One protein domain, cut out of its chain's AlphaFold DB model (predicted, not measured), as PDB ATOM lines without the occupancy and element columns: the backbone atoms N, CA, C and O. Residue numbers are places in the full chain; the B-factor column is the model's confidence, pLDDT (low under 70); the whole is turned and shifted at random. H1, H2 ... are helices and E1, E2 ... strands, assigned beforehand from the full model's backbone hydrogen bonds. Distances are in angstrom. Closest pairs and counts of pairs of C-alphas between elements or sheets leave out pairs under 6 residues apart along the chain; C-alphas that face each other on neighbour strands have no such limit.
ATOM      1  N   PRO A 215      13.002  39.543   8.746       67.94
ATOM      2  CA  PRO A 215      11.714  38.955   9.116       67.94
ATOM      3  C   PRO A 215      11.242  39.357  10.514       67.94
ATOM      4  O   PRO A 215      12.009  39.270  11.472       67.94
ATOM      5  N   ASP A 216       9.963  39.711  10.652       75.19
ATOM      6  CA  ASP A 216       9.366  40.048  11.949       75.19
ATOM      7  C   ASP A 216       8.814  38.789  12.644       75.19
ATOM      8  O   ASP A 216       7.674  38.355  12.428       75.19
ATOM      9  N   ALA A 217       9.638  38.204  13.516       67.12
ATOM     10  CA  ALA A 217       9.283  37.049  14.341       67.12
ATOM     11  C   ALA A 217       8.060  37.303  15.246       67.12
ATOM     12  O   ALA A 217       7.249  36.401  15.469       67.12
ATOM     13  N   MET A 218       7.885  38.529  15.749       67.56
ATOM     14  CA  MET A 218       6.766  38.881  16.625       67.56
ATOM     15  C   MET A 218       5.451  38.950  15.839       67.56
ATOM     16  O   MET A 218       4.409  38.499  16.325       67.56
ATOM     17  N   ALA A 219       5.487  39.456  14.603       73.00
ATOM     18  CA  ALA A 219       4.341  39.406  13.697       73.00
ATOM     19  C   ALA A 219       3.926  37.960  13.379       73.00
ATOM     20  O   ALA A 219       2.727  37.661  13.372       73.00
ATOM     21  N   ALA A 220       4.890  37.048  13.204       72.44
ATOM     22  CA  ALA A 220       4.623  35.622  13.009       72.44
ATOM     23  C   ALA A 220       3.888  35.007  14.212       72.44
ATOM     24  O   ALA A 220       2.853  34.359  14.049       72.44
ATOM     25  N   VAL A 221       4.381  35.264  15.430       69.88
ATOM     26  CA  VAL A 221       3.768  34.785  16.681       69.88
ATOM     27  C   VAL A 221       2.344  35.325  16.834       69.88
ATOM     28  O   VAL A 221       1.422  34.563  17.123       69.88
ATOM     29  N   LYS A 222       2.119  36.618  16.565       72.94
ATOM     30  CA  LYS A 222       0.773  37.218  16.583       72.94
ATOM     31  C   LYS A 222      -0.165  36.565  15.564       72.94
ATOM     32  O   LYS A 222      -1.321  36.289  15.889       72.94
ATOM     33  N   ALA A 223       0.316  36.299  14.349       73.88
ATOM     34  CA  ALA A 223      -0.466  35.641  13.305       73.88
ATOM     35  C   ALA A 223      -0.844  34.202  13.692       73.88
ATOM     36  O   ALA A 223      -1.988  33.794  13.487       73.88
ATOM     37  N   LEU A 224       0.083  33.460  14.302       72.06
ATOM     38  CA  LEU A 224      -0.142  32.106  14.808       72.06
ATOM     39  C   LEU A 224      -1.149  32.082  15.963       72.06
ATOM     40  O   LEU A 224      -2.090  31.294  15.926       72.06
ATOM     41  N   LEU A 225      -1.021  32.985  16.939       68.38
ATOM     42  CA  LEU A 225      -1.974  33.115  18.048       68.38
ATOM     43  C   LEU A 225      -3.381  33.485  17.555       68.38
ATOM     44  O   LEU A 225      -4.370  32.922  18.025       68.38
ATOM     45  N   LYS A 226      -3.483  34.390  16.571       71.19
ATOM     46  CA  LYS A 226      -4.759  34.764  15.946       71.19
ATOM     47  C   LYS A 226      -5.383  33.593  15.189       71.19
ATOM     48  O   LYS A 226      -6.546  33.276  15.408       71.19
ATOM     49  N   ALA A 227      -4.603  32.905  14.356       68.88
ATOM     50  CA  ALA A 227      -5.068  31.718  13.651       68.88
ATOM     51  C   ALA A 227      -5.527  30.623  14.619       68.88
ATOM     52  O   ALA A 227      -6.575  30.017  14.409       68.88
ATOM     53  N   ARG A 228      -4.797  30.425  15.721       65.12
ATOM     54  CA  ARG A 228      -5.147  29.451  16.755       65.12
ATOM     55  C   ARG A 228      -6.436  29.819  17.494       65.12
ATOM     56  O   ARG A 228      -7.249  28.933  17.739       65.12
ATOM     57  N   LYS A 229      -6.662  31.107  17.780       63.28
ATOM     58  CA  LYS A 229      -7.930  31.636  18.321       63.28
ATOM     59  C   LYS A 229      -9.107  31.415  17.362       63.28
ATOM     60  O   LYS A 229     -10.194  31.063  17.810       63.28
ATOM     61  N   ASP A 230      -8.877  31.591  16.065       63.00
ATOM     62  CA  ASP A 230      -9.909  31.523  15.023       63.00
ATOM     63  C   ASP A 230     -10.113  30.099  14.454       63.00
ATOM     64  O   ASP A 230     -10.941  29.891  13.567       63.00
ATOM     65  N   GLY A 231      -9.370  29.100  14.952       59.59
ATOM     66  CA  GLY A 231      -9.440  27.706  14.492       59.59
ATOM     67  C   GLY A 231      -8.819  27.453  13.110       59.59
ATOM     68  O   GLY A 231      -9.102  26.436  12.478       59.59
ATOM     69  N   VAL A 232      -7.981  28.370  12.629       68.25
ATOM     70  CA  VAL A 232      -7.250  28.276  11.359       68.25
ATOM     71  C   VAL A 232      -5.981  27.438  11.547       68.25
ATOM     72  O   VAL A 232      -5.315  27.496  12.579       68.25
ATOM     73  N   VAL A 233      -5.625  26.651  10.530       70.25
ATOM     74  CA  VAL A 233      -4.442  25.778  10.561       70.25
ATOM     75  C   VAL A 233      -3.158  26.616  10.569       70.25
ATOM     76  O   VAL A 233      -2.994  27.511   9.738       70.25
ATOM     77  N   SER A 234      -2.200  26.283  11.441       70.38
ATOM     78  CA  SER A 234      -0.923  27.006  11.602       70.38
ATOM     79  C   SER A 234      -0.149  27.161  10.284       70.38
ATOM     80  O   SER A 234       0.427  28.210  10.012       70.38
ATOM     81  N   ALA A 235      -0.212  26.158   9.403       72.94
ATOM     82  CA  ALA A 235       0.380  26.215   8.065       72.94
ATOM     83  C   ALA A 235      -0.208  27.332   7.183       72.94
ATOM     84  O   ALA A 235       0.510  27.950   6.401       72.94
ATOM     85  N   GLU A 236      -1.510  27.593   7.281       75.44
ATOM     86  CA  GLU A 236      -2.177  28.655   6.524       75.44
ATOM     87  C   GLU A 236      -1.873  30.035   7.117       75.44
ATOM     88  O   GLU A 236      -1.608  30.981   6.376       75.44
ATOM     89  N   ALA A 237      -1.796  30.124   8.446       77.25
ATOM     90  CA  ALA A 237      -1.369  31.325   9.158       77.25
ATOM     91  C   ALA A 237       0.038  31.778   8.741       77.25
ATOM     92  O   ALA A 237       0.248  32.944   8.409       77.25
ATOM     93  N   LEU A 238       0.982  30.835   8.683       78.44
ATOM     94  CA  LEU A 238       2.362  31.102   8.285       78.44
ATOM     95  C   LEU A 238       2.478  31.522   6.818       78.44
ATOM     96  O   LEU A 238       3.232  32.439   6.501       78.44
ATOM     97  N   ARG A 239       1.700  30.909   5.914       83.31
ATOM     98  CA  ARG A 239       1.643  31.339   4.505       83.31
ATOM     99  C   ARG A 239       1.160  32.777   4.383       83.31
ATOM    100  O   ARG A 239       1.726  33.536   3.603       83.31
ATOM    101  N   ASN A 240       0.127  33.142   5.139       80.56
ATOM    102  CA  ASN A 240      -0.421  34.494   5.130       80.56
ATOM    103  C   ASN A 240       0.577  35.508   5.694       80.56
ATOM    104  O   ASN A 240       0.757  36.565   5.095       80.56
ATOM    105  N   TRP A 241       1.277  35.157   6.775       81.81
ATOM    106  CA  TRP A 241       2.346  35.985   7.326       81.81
ATOM    107  C   TRP A 241       3.470  36.224   6.308       81.81
ATOM    108  O   TRP A 241       3.788  37.374   6.010       81.81
ATOM    109  N   VAL A 242       3.988  35.169   5.675       80.69
ATOM    110  CA  VAL A 242       5.043  35.269   4.649       80.69
ATOM    111  C   VAL A 242       4.615  36.073   3.420       80.69
ATOM    112  O   VAL A 242       5.451  36.670   2.751       80.69
ATOM    113  N   MET A 243       3.320  36.116   3.105       80.12
ATOM    114  CA  MET A 243       2.803  36.992   2.047       80.12
ATOM    115  C   MET A 243       2.703  38.463   2.474       80.12
ATOM    116  O   MET A 243       2.693  39.334   1.607       80.12
ATOM    117  N   SER A 244       2.604  38.738   3.776       78.50
ATOM    118  CA  SER A 244       2.485  40.091   4.330       78.50
ATOM    119  C   SER A 244       3.824  40.733   4.708       78.50
ATOM    120  O   SER A 244       3.918  41.957   4.719       78.50
ATOM    121  N   ASP A 245       4.850  39.932   4.995       78.88
ATOM    122  CA  ASP A 245       6.156  40.413   5.443       78.88
ATOM    123  C   ASP A 245       7.094  40.688   4.241       78.88
ATOM    124  O   ASP A 245       7.395  39.776   3.459       78.88
ATOM    125  N   PRO A 246       7.579  41.936   4.060       78.62
ATOM    126  CA  PRO A 246       8.408  42.323   2.919       78.62
ATOM    127  C   PRO A 246       9.792  41.652   2.893       78.62
ATOM    128  O   PRO A 246      10.448  41.668   1.840       78.62
ATOM    129  N   ALA A 247      10.236  41.055   4.005       79.31
ATOM    130  CA  ALA A 247      11.478  40.293   4.093       79.31
ATOM    131  C   ALA A 247      11.424  38.970   3.312       79.31
ATOM    132  O   ALA A 247      12.475  38.408   2.986       79.31
ATOM    133  N   PHE A 248      10.231  38.490   2.945       81.50
ATOM    134  CA  PHE A 248      10.063  37.243   2.207       81.50
ATOM    135  C   PHE A 248       9.745  37.432   0.722       81.50
ATOM    136  O   PHE A 248       9.125  38.396   0.275       81.50
ATOM    137  N   LEU A 249      10.198  36.459  -0.067       80.62
ATOM    138  CA  LEU A 249       9.862  36.297  -1.480       80.62
ATOM    139  C   LEU A 249       8.691  35.325  -1.656       80.62
ATOM    140  O   LEU A 249       7.878  35.499  -2.564       80.62
ATOM    141  N   GLY A 250       8.566  34.330  -0.776       83.06
ATOM    142  CA  GLY A 250       7.430  33.419  -0.780       83.06
ATOM    143  C   GLY A 250       7.656  32.136   0.003       83.06
ATOM    144  O   GLY A 250       8.540  32.055   0.849       83.06
ATOM    145  N   TRP A 251       6.833  31.131  -0.274       87.94
ATOM    146  CA  TRP A 251       6.830  29.844   0.410       87.94
ATOM    147  C   TRP A 251       6.723  28.680  -0.576       87.94
ATOM    148  O   TRP A 251       6.131  28.803  -1.651       87.94
ATOM    149  N   ALA A 252       7.275  27.538  -0.184       84.31
ATOM    150  CA  ALA A 252       7.227  26.276  -0.900       84.31
ATOM    151  C   ALA A 252       6.696  25.181   0.029       84.31
ATOM    152  O   ALA A 252       7.142  25.037   1.159       84.31
ATOM    153  N   GLU A 253       5.732  24.405  -0.439       84.88
ATOM    154  CA  GLU A 253       5.187  23.243   0.245       84.88
ATOM    155  C   GLU A 253       5.542  21.992  -0.559       84.88
ATOM    156  O   GLU A 253       5.163  21.860  -1.725       84.88
ATOM    157  N   LEU A 254       6.262  21.078   0.082       79.62
ATOM    158  CA  LEU A 254       6.698  19.807  -0.478       79.62
ATOM    159  C   LEU A 254       5.845  18.692   0.122       79.62
ATOM    160  O   LEU A 254       5.800  18.540   1.339       79.62
ATOM    161  N   ARG A 255       5.175  17.899  -0.713       80.00
ATOM    162  CA  ARG A 255       4.400  16.728  -0.277       80.00
ATOM    163  C   ARG A 255       4.898  15.483  -0.978       80.00
ATOM    164  O   ARG A 255       4.931  15.448  -2.209       80.00
ATOM    165  N   LYS A 256       5.208  14.444  -0.205       72.00
ATOM    166  CA  LYS A 256       5.586  13.134  -0.738       72.00
ATOM    167  C   LYS A 256       4.337  12.285  -0.972       72.00
ATOM    168  O   LYS A 256       3.545  12.083  -0.058       72.00
ATOM    169  N   SER A 257       4.175  11.766  -2.185       71.00
ATOM    170  CA  SER A 257       3.138  10.797  -2.535       71.00
ATOM    171  C   SER A 257       3.791   9.594  -3.212       71.00
ATOM    172  O   SER A 257       4.115   9.622  -4.396       71.00
ATOM    173  N   GLY A 258       4.050   8.538  -2.434       68.38
ATOM    174  CA  GLY A 258       4.848   7.402  -2.905       68.38
ATOM    175  C   GLY A 258       6.287   7.822  -3.221       68.38
ATOM    176  O   GLY A 258       6.976   8.346  -2.342       68.38
ATOM    177  N   ASP A 259       6.707   7.608  -4.469       63.31
ATOM    178  CA  ASP A 259       8.034   7.986  -4.982       63.31
ATOM    179  C   ASP A 259       8.053   9.378  -5.645       63.31
ATOM    180  O   ASP A 259       9.110   9.851  -6.054       63.31
ATOM    181  N   GLU A 260       6.906  10.060  -5.746       64.94
ATOM    182  CA  GLU A 260       6.817  11.404  -6.324       64.94
ATOM    183  C   GLU A 260       6.768  12.484  -5.234       64.94
ATOM    184  O   GLU A 260       6.039  12.378  -4.241       64.94
ATOM    185  N   ILE A 261       7.522  13.568  -5.440       70.69
ATOM    186  CA  ILE A 261       7.446  14.786  -4.626       70.69
ATOM    187  C   ILE A 261       6.632  15.815  -5.407       70.69
ATOM    188  O   ILE A 261       7.040  16.285  -6.468       70.69
ATOM    189  N   SER A 262       5.472  16.179  -4.869       76.06
ATOM    190  CA  SER A 262       4.674  17.287  -5.385       76.06
ATOM    191  C   SER A 262       5.083  18.590  -4.703       76.06
ATOM    192  O   SER A 262       5.232  18.649  -3.482       76.06
ATOM    193  N   VAL A 263       5.268  19.636  -5.508       78.12
ATOM    194  CA  VAL A 263       5.730  20.950  -5.059       78.12
ATOM    195  C   VAL A 263       4.638  21.977  -5.321       78.12
ATOM    196  O   VAL A 263       4.181  22.139  -6.454       78.12
ATOM    197  N   LYS A 264       4.233  22.698  -4.279       83.12
ATOM    198  CA  LYS A 264       3.338  23.850  -4.379       83.12
ATOM    199  C   LYS A 264       4.083  25.089  -3.920       83.12
ATOM    200  O   LYS A 264       4.664  25.089  -2.848       83.12
ATOM    201  N   VAL A 265       4.037  26.158  -4.703       81.88
ATOM    202  CA  VAL A 265       4.675  27.430  -4.347       81.88
ATOM    203  C   VAL A 265       3.643  28.543  -4.235       81.88
ATOM    204  O   VAL A 265       2.587  28.494  -4.872       81.88
ATOM    205  N   GLY A 266       3.963  29.567  -3.457       79.94
ATOM    206  CA  GLY A 266       3.195  30.803  -3.367       79.94
ATOM    207  C   GLY A 266       4.056  31.942  -2.835       79.94
ATOM    208  O   GLY A 266       5.225  31.743  -2.518       79.94
ATOM    209  N   GLY A 267       3.496  33.147  -2.753       83.94
ATOM    210  CA  GLY A 267       4.208  34.323  -2.251       83.94
ATOM    211  C   GLY A 267       4.232  35.499  -3.215       83.94
ATOM    212  O   GLY A 267       3.513  35.518  -4.215       83.94
ATOM    213  N   VAL A 268       5.073  36.476  -2.881       79.62
ATOM    214  CA  VAL A 268       5.235  37.746  -3.601       79.62
ATOM    215  C   VAL A 268       5.937  37.544  -4.949       79.62
ATOM    216  O   VAL A 268       5.536  38.148  -5.942       79.62
ATOM    217  N   ASP A 269       6.935  36.657  -5.013       78.69
ATOM    218  CA  ASP A 269       7.586  36.211  -6.253       78.69
ATOM    219  C   ASP A 269       7.662  34.671  -6.313       78.69
ATOM    220  O   ASP A 269       8.700  34.068  -6.017       78.69
ATOM    221  N   PRO A 270       6.573  33.998  -6.736       75.75
ATOM    222  CA  PRO A 270       6.548  32.541  -6.875       75.75
ATOM    223  C   PRO A 270       7.574  32.011  -7.889       75.75
ATOM    224  O   PRO A 270       7.966  30.847  -7.822       75.75
ATOM    225  N   GLY A 271       8.012  32.845  -8.838       73.44
ATOM    226  CA  GLY A 271       9.013  32.477  -9.835       73.44
ATOM    227  C   GLY A 271      10.419  32.392  -9.244       73.44
ATOM    228  O   GLY A 271      11.173  31.491  -9.610       73.44
ATOM    229  N   ALA A 272      10.769  33.291  -8.320       74.56
ATOM    230  CA  ALA A 272      11.998  33.184  -7.535       74.56
ATOM    231  C   ALA A 272      11.981  31.935  -6.650       74.56
ATOM    232  O   ALA A 272      12.937  31.167  -6.682       74.56
ATOM    233  N   VAL A 273      10.859  31.674  -5.971       76.12
ATOM    234  CA  VAL A 273      10.668  30.465  -5.159       76.12
ATOM    235  C   VAL A 273      10.900  29.194  -5.982       76.12
ATOM    236  O   VAL A 273      11.696  28.352  -5.586       76.12
ATOM    237  N   LEU A 274      10.276  29.065  -7.158       73.94
ATOM    238  CA  LEU A 274      10.454  27.887  -8.021       73.94
ATOM    239  C   LEU A 274      11.893  27.691  -8.504       73.94
ATOM    240  O   LEU A 274      12.338  26.552  -8.605       73.94
ATOM    241  N   ARG A 275      12.612  28.778  -8.814       72.44
ATOM    242  CA  ARG A 275      14.025  28.698  -9.215       72.44
ATOM    243  C   ARG A 275      14.898  28.229  -8.053       72.44
ATOM    244  O   ARG A 275      15.686  27.314  -8.238       72.44
ATOM    245  N   SER A 276      14.671  28.775  -6.860       72.12
ATOM    246  CA  SER A 276      15.442  28.461  -5.654       72.12
ATOM    247  C   SER A 276      15.228  27.046  -5.114       72.12
ATOM    248  O   SER A 276      16.088  26.531  -4.409       72.12
ATOM    249  N   ILE A 277      14.114  26.387  -5.453       67.12
ATOM    250  CA  ILE A 277      13.900  24.959  -5.146       67.12
ATOM    251  C   ILE A 277      14.920  24.084  -5.889       67.12
ATOM    252  O   ILE A 277      15.330  23.050  -5.377       67.12
ATOM    253  N   GLY A 278      15.360  24.505  -7.078       57.94
ATOM    254  CA  GLY A 278      16.316  23.765  -7.902       57.94
ATOM    255  C   GLY A 278      17.790  24.015  -7.578       57.94
ATOM    256  O   GLY A 278      18.634  23.373  -8.199       57.94
ATOM    257  N   ASP A 279      18.107  24.925  -6.651       57.16
ATOM    258  CA  ASP A 279      19.493  25.348  -6.411       57.16
ATOM    259  C   ASP A 279      20.282  24.374  -5.513       57.16
ATOM    260  O   ASP A 279      21.505  24.415  -5.539       57.16
ATOM    261  N   GLU A 280      19.620  23.463  -4.780       50.69
ATOM    262  CA  GLU A 280      20.295  22.469  -3.915       50.69
ATOM    263  C   GLU A 280      19.446  21.233  -3.536       50.69
ATOM    264  O   GLU A 280      19.903  20.397  -2.764       50.69
ATOM    265  N   MET A 281      18.219  21.071  -4.050       49.22
ATOM    266  CA  MET A 281      17.420  19.874  -3.752       49.22
ATOM    267  C   MET A 281      17.762  18.739  -4.717       49.22
ATOM    268  O   MET A 281      17.261  18.702  -5.844       49.22
ATOM    269  N   ASP A 282      18.567  17.774  -4.272       48.09
ATOM    270  CA  ASP A 282      18.623  16.482  -4.952       48.09
ATOM    271  C   ASP A 282      17.235  15.844  -4.813       48.09
ATOM    272  O   ASP A 282      16.749  15.592  -3.713       48.09
ATOM    273  N   VAL A 283      16.549  15.597  -5.931       46.69
ATOM    274  CA  VAL A 283      15.149  15.114  -5.966       46.69
ATOM    275  C   VAL A 283      14.972  13.758  -5.239       46.69
ATOM    276  O   VAL A 283      13.850  13.319  -4.998       46.69
ATOM    277  N   GLY A 284      16.077  13.098  -4.868       46.81
ATOM    278  CA  GLY A 284      16.118  11.881  -4.057       46.81
ATOM    279  C   GLY A 284      16.322  12.081  -2.548       46.81
ATOM    280  O   GLY A 284      16.266  11.090  -1.818       46.81
ATOM    281  N   GLU A 285      16.558  13.302  -2.060       53.41
ATOM    282  CA  GLU A 285      16.710  13.550  -0.625       53.41
ATOM    283  C   GLU A 285      15.357  13.494   0.105       53.41
ATOM    284  O   GLU A 285      14.332  13.969  -0.401       53.41
ATOM    285  N   PRO A 286      15.308  12.865   1.294       59.59
ATOM    286  CA  PRO A 286      14.075  12.754   2.054       59.59
ATOM    287  C   PRO A 286      13.597  14.135   2.513       59.59
ATOM    288  O   PRO A 286      14.382  14.956   2.982       59.59
ATOM    289  N   ILE A 287      12.282  14.366   2.422       64.06
ATOM    290  CA  ILE A 287      11.645  15.556   2.995       64.06
ATOM    291  C   ILE A 287      12.025  15.651   4.485       64.06
ATOM    292  O   ILE A 287      11.862  14.647   5.190       64.06
ATOM    293  N   PRO A 288      12.490  16.816   4.979       65.50
ATOM    294  CA  PRO A 288      12.858  16.967   6.380       65.50
ATOM    295  C   PRO A 288      11.677  16.657   7.306       65.50
ATOM    296  O   PRO A 288      10.585  17.207   7.152       65.50
ATOM    297  N   THR A 289      11.907  15.775   8.278       63.03
ATOM    298  CA  THR A 289      10.928  15.405   9.314       63.03
ATOM    299  C   THR A 289      11.022  16.286  10.556       63.03
ATOM    300  O   THR A 289      10.168  16.202  11.433       63.03
ATOM    301  N   GLU A 290      12.045  17.132  10.626       60.19
ATOM    302  CA  GLU A 290      12.305  18.069  11.715       60.19
ATOM    303  C   GLU A 290      12.392  19.503  11.170       60.19
ATOM    304  O   GLU A 290      12.645  19.692   9.971       60.19
ATOM    305  N   PRO A 291      12.148  20.529  12.011       64.38
ATOM    306  CA  PRO A 291      12.395  21.918  11.637       64.38
ATOM    307  C   PRO A 291      13.836  22.089  11.164       64.38
ATOM    308  O   PRO A 291      14.768  21.603  11.801       64.38
ATOM    309  N   GLY A 292      14.035  22.786  10.050       63.69
ATOM    310  CA  GLY A 292      15.363  22.870   9.462       63.69
ATOM    311  C   GLY A 292      15.417  23.683   8.182       63.69
ATOM    312  O   GLY A 292      14.446  24.322   7.768       63.69
ATOM    313  N   SER A 293      16.588  23.661   7.556       66.94
ATOM    314  CA  SER A 293      16.828  24.313   6.273       66.94
ATOM    315  C   SER A 293      16.920  23.296   5.149       66.94
ATOM    316  O   SER A 293      17.579  22.269   5.300       66.94
ATOM    317  N   LEU A 294      16.328  23.631   4.009       66.88
ATOM    318  CA  LEU A 294      16.489  22.890   2.766       66.88
ATOM    319  C   LEU A 294      16.934  23.880   1.686       66.88
ATOM    320  O   LEU A 294      16.142  24.704   1.221       66.88
ATOM    321  N   GLY A 295      18.228  23.865   1.365       71.12
ATOM    322  CA  GLY A 295      18.865  24.884   0.529       71.12
ATOM    323  C   GLY A 295      18.625  26.311   1.064       71.12
ATOM    324  O   GLY A 295      18.895  26.589   2.243       71.12
ATOM    325  N   PRO A 296      18.090  27.243   0.252       70.69
ATOM    326  CA  PRO A 296      17.829  28.620   0.682       70.69
ATOM    327  C   PRO A 296      16.559  28.770   1.535       70.69
ATOM    328  O   PRO A 296      16.293  29.859   2.045       70.69
ATOM    329  N   PHE A 297      15.772  27.704   1.696       75.00
ATOM    330  CA  PHE A 297      14.530  27.731   2.455       75.00
ATOM    331  C   PHE A 297      14.768  27.405   3.923       75.00
ATOM    332  O   PHE A 297      15.503  26.476   4.259       75.00
ATOM    333  N   VAL A 298      14.064  28.122   4.792       75.31
ATOM    334  CA  VAL A 298      13.888  27.737   6.196       75.31
ATOM    335  C   VAL A 298      12.461  27.256   6.356       75.31
ATOM    336  O   VAL A 298      11.551  27.909   5.853       75.31
ATOM    337  N   GLY A 299      12.246  26.108   6.985       74.75
ATOM    338  CA  GLY A 299      10.922  25.510   6.984       74.75
ATOM    339  C   GLY A 299      10.660  24.541   8.111       74.75
ATOM    340  O   GLY A 299      11.539  24.187   8.898       74.75
ATOM    341  N   VAL A 300       9.404  24.122   8.172       75.25
ATOM    342  CA  VAL A 300       8.896  23.242   9.212       75.25
ATOM    343  C   VAL A 300       8.190  22.017   8.662       75.25
ATOM    344  O   VAL A 300       7.510  22.100   7.631       75.25
ATOM    345  N   PRO A 301       8.309  20.885   9.375       72.19
ATOM    346  CA  PRO A 301       7.544  19.699   9.069       72.19
ATOM    347  C   PRO A 301       6.070  19.938   9.420       72.19
ATOM    348  O   PRO A 301       5.722  20.468  10.475       72.19
ATOM    349  N   LEU A 302       5.196  19.529   8.511       71.56
ATOM    350  CA  LEU A 302       3.764  19.348   8.708       71.56
ATOM    351  C   LEU A 302       3.467  17.835   8.662       71.56
ATOM    352  O   LEU A 302       4.271  17.083   8.112       71.56
ATOM    353  N   PRO A 303       2.312  17.362   9.168       66.38
ATOM    354  CA  PRO A 303       2.016  15.925   9.236       66.38
ATOM    355  C   PRO A 303       2.188  15.154   7.913       66.38
ATOM    356  O   PRO A 303       2.685  14.035   7.930       66.38
ATOM    357  N   ASP A 304       1.848  15.776   6.775       71.12
ATOM    358  CA  ASP A 304       1.927  15.166   5.432       71.12
ATOM    359  C   ASP A 304       2.761  15.993   4.430       71.12
ATOM    360  O   ASP A 304       2.707  15.769   3.215       71.12
ATOM    361  N   ALA A 305       3.478  17.016   4.901       76.88
ATOM    362  CA  ALA A 305       4.168  17.972   4.037       76.88
ATOM    363  C   ALA A 305       5.356  18.620   4.750       76.88
ATOM    364  O   ALA A 305       5.466  18.568   5.964       76.88
ATOM    365  N   TRP A 306       6.197  19.329   4.014       81.94
ATOM    366  CA  TRP A 306       7.153  20.272   4.582       81.94
ATOM    367  C   TRP A 306       6.902  21.652   3.994       81.94
ATOM    368  O   TRP A 306       6.705  21.782   2.786       81.94
ATOM    369  N   LEU A 307       6.852  22.673   4.848       82.75
ATOM    370  CA  LEU A 307       6.576  24.052   4.461       82.75
ATOM    371  C   LEU A 307       7.825  24.906   4.676       82.75
ATOM    372  O   LEU A 307       8.191  25.180   5.815       82.75
ATOM    373  N   GLY A 308       8.444  25.335   3.582       85.12
ATOM    374  CA  GLY A 308       9.605  26.215   3.552       85.12
ATOM    375  C   GLY A 308       9.266  27.640   3.145       85.12
ATOM    376  O   GLY A 308       8.332  27.887   2.383       85.12
ATOM    377  N   PHE A 309      10.077  28.577   3.609       85.25
ATOM    378  CA  PHE A 309       9.948  30.006   3.369       85.25
ATOM    379  C   PHE A 309      11.247  30.538   2.766       85.25
ATOM    380  O   PHE A 309      12.336  30.264   3.271       85.25
ATOM    381  N   LEU A 310      11.124  31.274   1.661       82.25
ATOM    382  CA  LEU A 310      12.239  31.919   0.978       82.25
ATOM    383  C   LEU A 310      12.287  33.383   1.382       82.25
ATOM    384  O   LEU A 310      11.417  34.170   0.996       82.25
ATOM    385  N   ALA A 311      13.318  33.748   2.130       81.75
ATOM    386  CA  ALA A 311      13.592  35.133   2.462       81.75
ATOM    387  C   ALA A 311      14.473  35.811   1.410       81.75
ATOM    388  O   ALA A 311      15.199  35.152   0.668       81.75
ATOM    389  N   ARG A 312      14.426  37.146   1.370       77.94
ATOM    390  CA  ARG A 312      15.350  37.966   0.572       77.94
ATOM    391  C   ARG A 312      16.786  37.852   1.084       77.94
ATOM    392  O   ARG A 312      17.706  37.833   0.275       77.94
ATOM    393  N   ASP A 313      16.944  37.744   2.403       77.19
ATOM    394  CA  ASP A 313      18.190  37.379   3.074       77.19
ATOM    395  C   ASP A 313      18.001  36.037   3.808       77.19
ATOM    396  O   ASP A 313      17.413  35.999   4.897       77.19
ATOM    397  N   PRO A 314      18.487  34.923   3.230       66.88
ATOM    398  CA  PRO A 314      18.386  33.605   3.848       66.88
ATOM    399  C   PRO A 314      19.072  33.513   5.216       66.88
ATOM    400  O   PRO A 314      18.614  32.754   6.065       66.88
ATOM    401  N   GLN A 315      20.149  34.266   5.465       67.81
ATOM    402  CA  GLN A 315      20.905  34.188   6.720       67.81
ATOM    403  C   GLN A 315      20.212  34.959   7.845       67.81
ATOM    404  O   GLN A 315      20.073  34.440   8.955       67.81
ATOM    405  N   ALA A 316      19.713  36.168   7.565       65.44
ATOM    406  CA  ALA A 316      18.889  36.902   8.524       65.44
ATOM    407  C   ALA A 316      17.603  36.138   8.857       65.44
ATOM    408  O   ALA A 316      17.247  36.017  10.029       65.44
ATOM    409  N   ALA A 317      16.964  35.539   7.850       64.00
ATOM    410  CA  ALA A 317      15.775  34.742   8.079       64.00
ATOM    411  C   ALA A 317      16.042  33.496   8.902       64.00
ATOM    412  O   ALA A 317      15.263  33.224   9.798       64.00
ATOM    413  N   ARG A 318      17.151  32.780   8.693       66.25
ATOM    414  CA  ARG A 318      17.510  31.640   9.554       66.25
ATOM    415  C   ARG A 318      17.579  32.048  11.027       66.25
ATOM    416  O   ARG A 318      16.954  31.394  11.855       66.25
ATOM    417  N   ARG A 319      18.274  33.144  11.348       65.19
ATOM    418  CA  ARG A 319      18.433  33.614  12.737       65.19
ATOM    419  C   ARG A 319      17.098  33.941  13.409       65.19
ATOM    420  O   ARG A 319      16.852  33.479  14.520       65.19
ATOM    421  N   GLU A 320      16.231  34.685  12.732       61.81
ATOM    422  CA  GLU A 320      14.943  35.115  13.299       61.81
ATOM    423  C   GLU A 320      13.867  34.020  13.253       61.81
ATOM    424  O   GLU A 320      13.059  33.873  14.171       61.81
ATOM    425  N   PHE A 321      13.886  33.175  12.223       63.22
ATOM    426  CA  PHE A 321      12.913  32.103  12.040       63.22
ATOM    427  C   PHE A 321      13.031  31.021  13.119       63.22
ATOM    428  O   PHE A 321      12.012  30.564  13.637       63.22
ATOM    429  N   PHE A 322      14.247  30.647  13.537       57.28
ATOM    430  CA  PHE A 322      14.419  29.685  14.632       57.28
ATOM    431  C   PHE A 322      13.953  30.234  15.991       57.28
ATOM    432  O   PHE A 322      13.416  29.467  16.790       57.28
ATOM    433  N   ARG A 323      14.057  31.550  16.232       59.72
ATOM    434  CA  ARG A 323      13.543  32.195  17.457       59.72
ATOM    435  C   ARG A 323      12.016  32.122  17.548       59.72
ATOM    436  O   ARG A 323      11.483  31.766  18.594       59.72
ATOM    437  N   ALA A 324      11.310  32.396  16.450       57.00
ATOM    438  CA  ALA A 324       9.844  32.333  16.411       57.00
ATOM    439  C   ALA A 324       9.302  30.897  16.554       57.00
ATOM    440  O   ALA A 324       8.263  30.679  17.176       57.00
ATOM    441  N   PHE A 325      10.001  29.908  15.991       59.00
ATOM    442  CA  PHE A 325       9.533  28.521  15.941       59.00
ATOM    443  C   PHE A 325       9.884  27.671  17.162       59.00
ATOM    444  O   PHE A 325       9.159  26.720  17.443       59.00
ATOM    445  N   GLN A 326      10.907  28.026  17.947       57.72
ATOM    446  CA  GLN A 326      11.091  27.440  19.286       57.72
ATOM    447  C   GLN A 326       9.854  27.640  20.176       57.72
ATOM    448  O   GLN A 326       9.596  26.846  21.076       57.72
ATOM    449  N   LEU A 327       9.059  28.673  19.889       56.09
ATOM    450  CA  LEU A 327       7.821  28.969  20.593       56.09
ATOM    451  C   LEU A 327       6.607  28.230  20.016       56.09
ATOM    452  O   LEU A 327       5.571  28.236  20.666       56.09
ATOM    453  N   LEU A 328       6.689  27.580  18.844       59.53
ATOM    454  CA  LEU A 328       5.530  26.901  18.246       59.53
ATOM    455  C   LEU A 328       4.925  25.804  19.129       59.53
ATOM    456  O   LEU A 328       3.709  25.827  19.299       59.53
ATOM    457  N   PRO A 329       5.716  24.885  19.719       57.31
ATOM    458  CA  PRO A 329       5.172  23.884  20.633       57.31
ATOM    459  C   PRO A 329       4.456  24.536  21.822       57.31
ATOM    460  O   PRO A 329       3.356  24.132  22.181       57.31
ATOM    461  N   LEU A 330       5.029  25.618  22.360       56.84
ATOM    462  CA  LEU A 330       4.435  26.386  23.455       56.84
ATOM    463  C   LEU A 330       3.146  27.097  23.010       56.84
ATOM    464  O   LEU A 330       2.167  27.106  23.740       56.84
ATOM    465  N   ILE A 331       3.102  27.651  21.796       59.25
ATOM    466  CA  ILE A 331       1.913  28.291  21.209       59.25
ATOM    467  C   ILE A 331       0.795  27.275  20.959       59.25
ATOM    468  O   ILE A 331      -0.374  27.581  21.203       59.25
ATOM    469  N   ASP A 332       1.138  26.064  20.523       54.59
ATOM    470  CA  ASP A 332       0.182  24.969  20.375       54.59
ATOM    471  C   ASP A 332      -0.365  24.493  21.736       54.59
ATOM    472  O   ASP A 332      -1.532  24.092  21.804       54.59
ATOM    473  N   GLU A 333       0.431  24.610  22.809       52.84
ATOM    474  CA  GLU A 333       0.069  24.316  24.207       52.84
ATOM    475  C   GLU A 333      -0.700  25.451  24.920       52.84
ATOM    476  O   GLU A 333      -1.400  25.197  25.901       52.84
ATOM    477  N   LEU A 334      -0.620  26.699  24.434       52.41
ATOM    478  CA  LEU A 334      -1.194  27.886  25.094       52.41
ATOM    479  C   LEU A 334      -2.732  27.968  25.045       52.41
ATOM    480  O   LEU A 334      -3.323  28.755  25.788       52.41
TER     481      LEU A 334
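This is residues 215 to 334 of the 470 residues of an uncharacterized protein of Firmicutes bacterium (UniProt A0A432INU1). Picture a strongly twisted sheet of five strands, E2, E1, E5, E4 and E3, with helices H2 and H4 packed over one face and the short helix H3 over the other. This makes three layers, helices on both faces of a sheet; beyond them, away from the sheet, H1 bridges H2 and H4, and the short H5 sits beside H1. The printed part has 120 residues, with five named helices and five named strands in the order H1, H2, E1, E2, H3, E3, E4, E5, H4, H5. The sheet, in the order E2, E1, E5, E4, E3, is antiparallel throughout, and the class is mixed, helices and strands. The whole is compact, with a radius of gyration of the C-alphas of 13.6 A, and rounded, spanning 37 by 30 by 21 A.

Find C-alpha 217 at (9.283, 37.049, 14.341); from there H1 runs 18.5 A through residues 217 to 229. H2 follows at residues 234 to 244, 15.4 A long. Next look for the longest strand, E1, residues 248 to 257, which covers 27.7 A and ends at C-alpha 257 at (3.138, 10.797, -2.535). The chain then comes back as E2, residues 260 to 266, 20.0 A long, and goes on to H3, residues 270 to 277. After residues 278 to 291, with no named element, read E3 at residues 292 to 294, E4 at 297 to 302, 15.0 A, and E5 at 305 to 311, 19.6 A. H4 spans residues 314 to 325, 15.8 A, and H5, residues 328 to 333, ends at C-alpha 333 at (0.069, 24.316, 24.207).

Begin at the sheet, whose edge strands are E2 and E3. E1 and E2 form a hairpin, with N 253 and O 264 2.7 A apart, within hydrogen-bond range. E1 and E5 are antiparallel at 161 degrees, and N 252 and O 308 are 2.8 A apart. E3, E4 and E5 form a meander, each strand the antiparallel neighbour of the one before; look at N 300 and O 307, 2.9 A, between E4 and E5, and at N 299 and O 292, 2.9 A, between E4 and E3. H2 is on the sheet over E1 and E5 at a height of 9.2 A, and the C-alphas of Val 242 and Phe 248 are its closest to E1, 5.9 A. H3 is on the opposite face from H2, over E1 at a height of 7.2 A, with the closest C-alphas those of Gly 250 and Val 273, 6.2 A. H4 is on the sheet over E4 and only just over E5, on which 3 of its C-alphas fall; it runs along the strands, at 6 degrees to E4 on the local plane. H1 is not on the sheet. It touches H2 at a steep tilt of 45 degrees, opposite ways, closest at the C-alphas of Ala 227 and Ala 237, 5.8 A. With residues 217 to 221 alone it touches H4, closest at the C-alphas of Ala 217 and Ala 324, 5.2 A. H1 and H5 only just touch, with 3 pairs of C-alphas within 8 A, the closest being those of Leu 225 and Ile 331, 7.0 A. H2 and H4 are apart. In H1, H2, H3 and H5 every O i to N i+4 pair is within hydrogen-bond range; in H4, 7 of 8 are.

The two C-alphas farthest apart are those of Lys 229 and Asp 282, 38.4 A. The printed part has no cut; the link from H3 to E3 is long, and the other links are tight. The mean pLDDT of the printed part is 70.0, and residues 277 to 294 and 314 to 334 are among the 54 under 70.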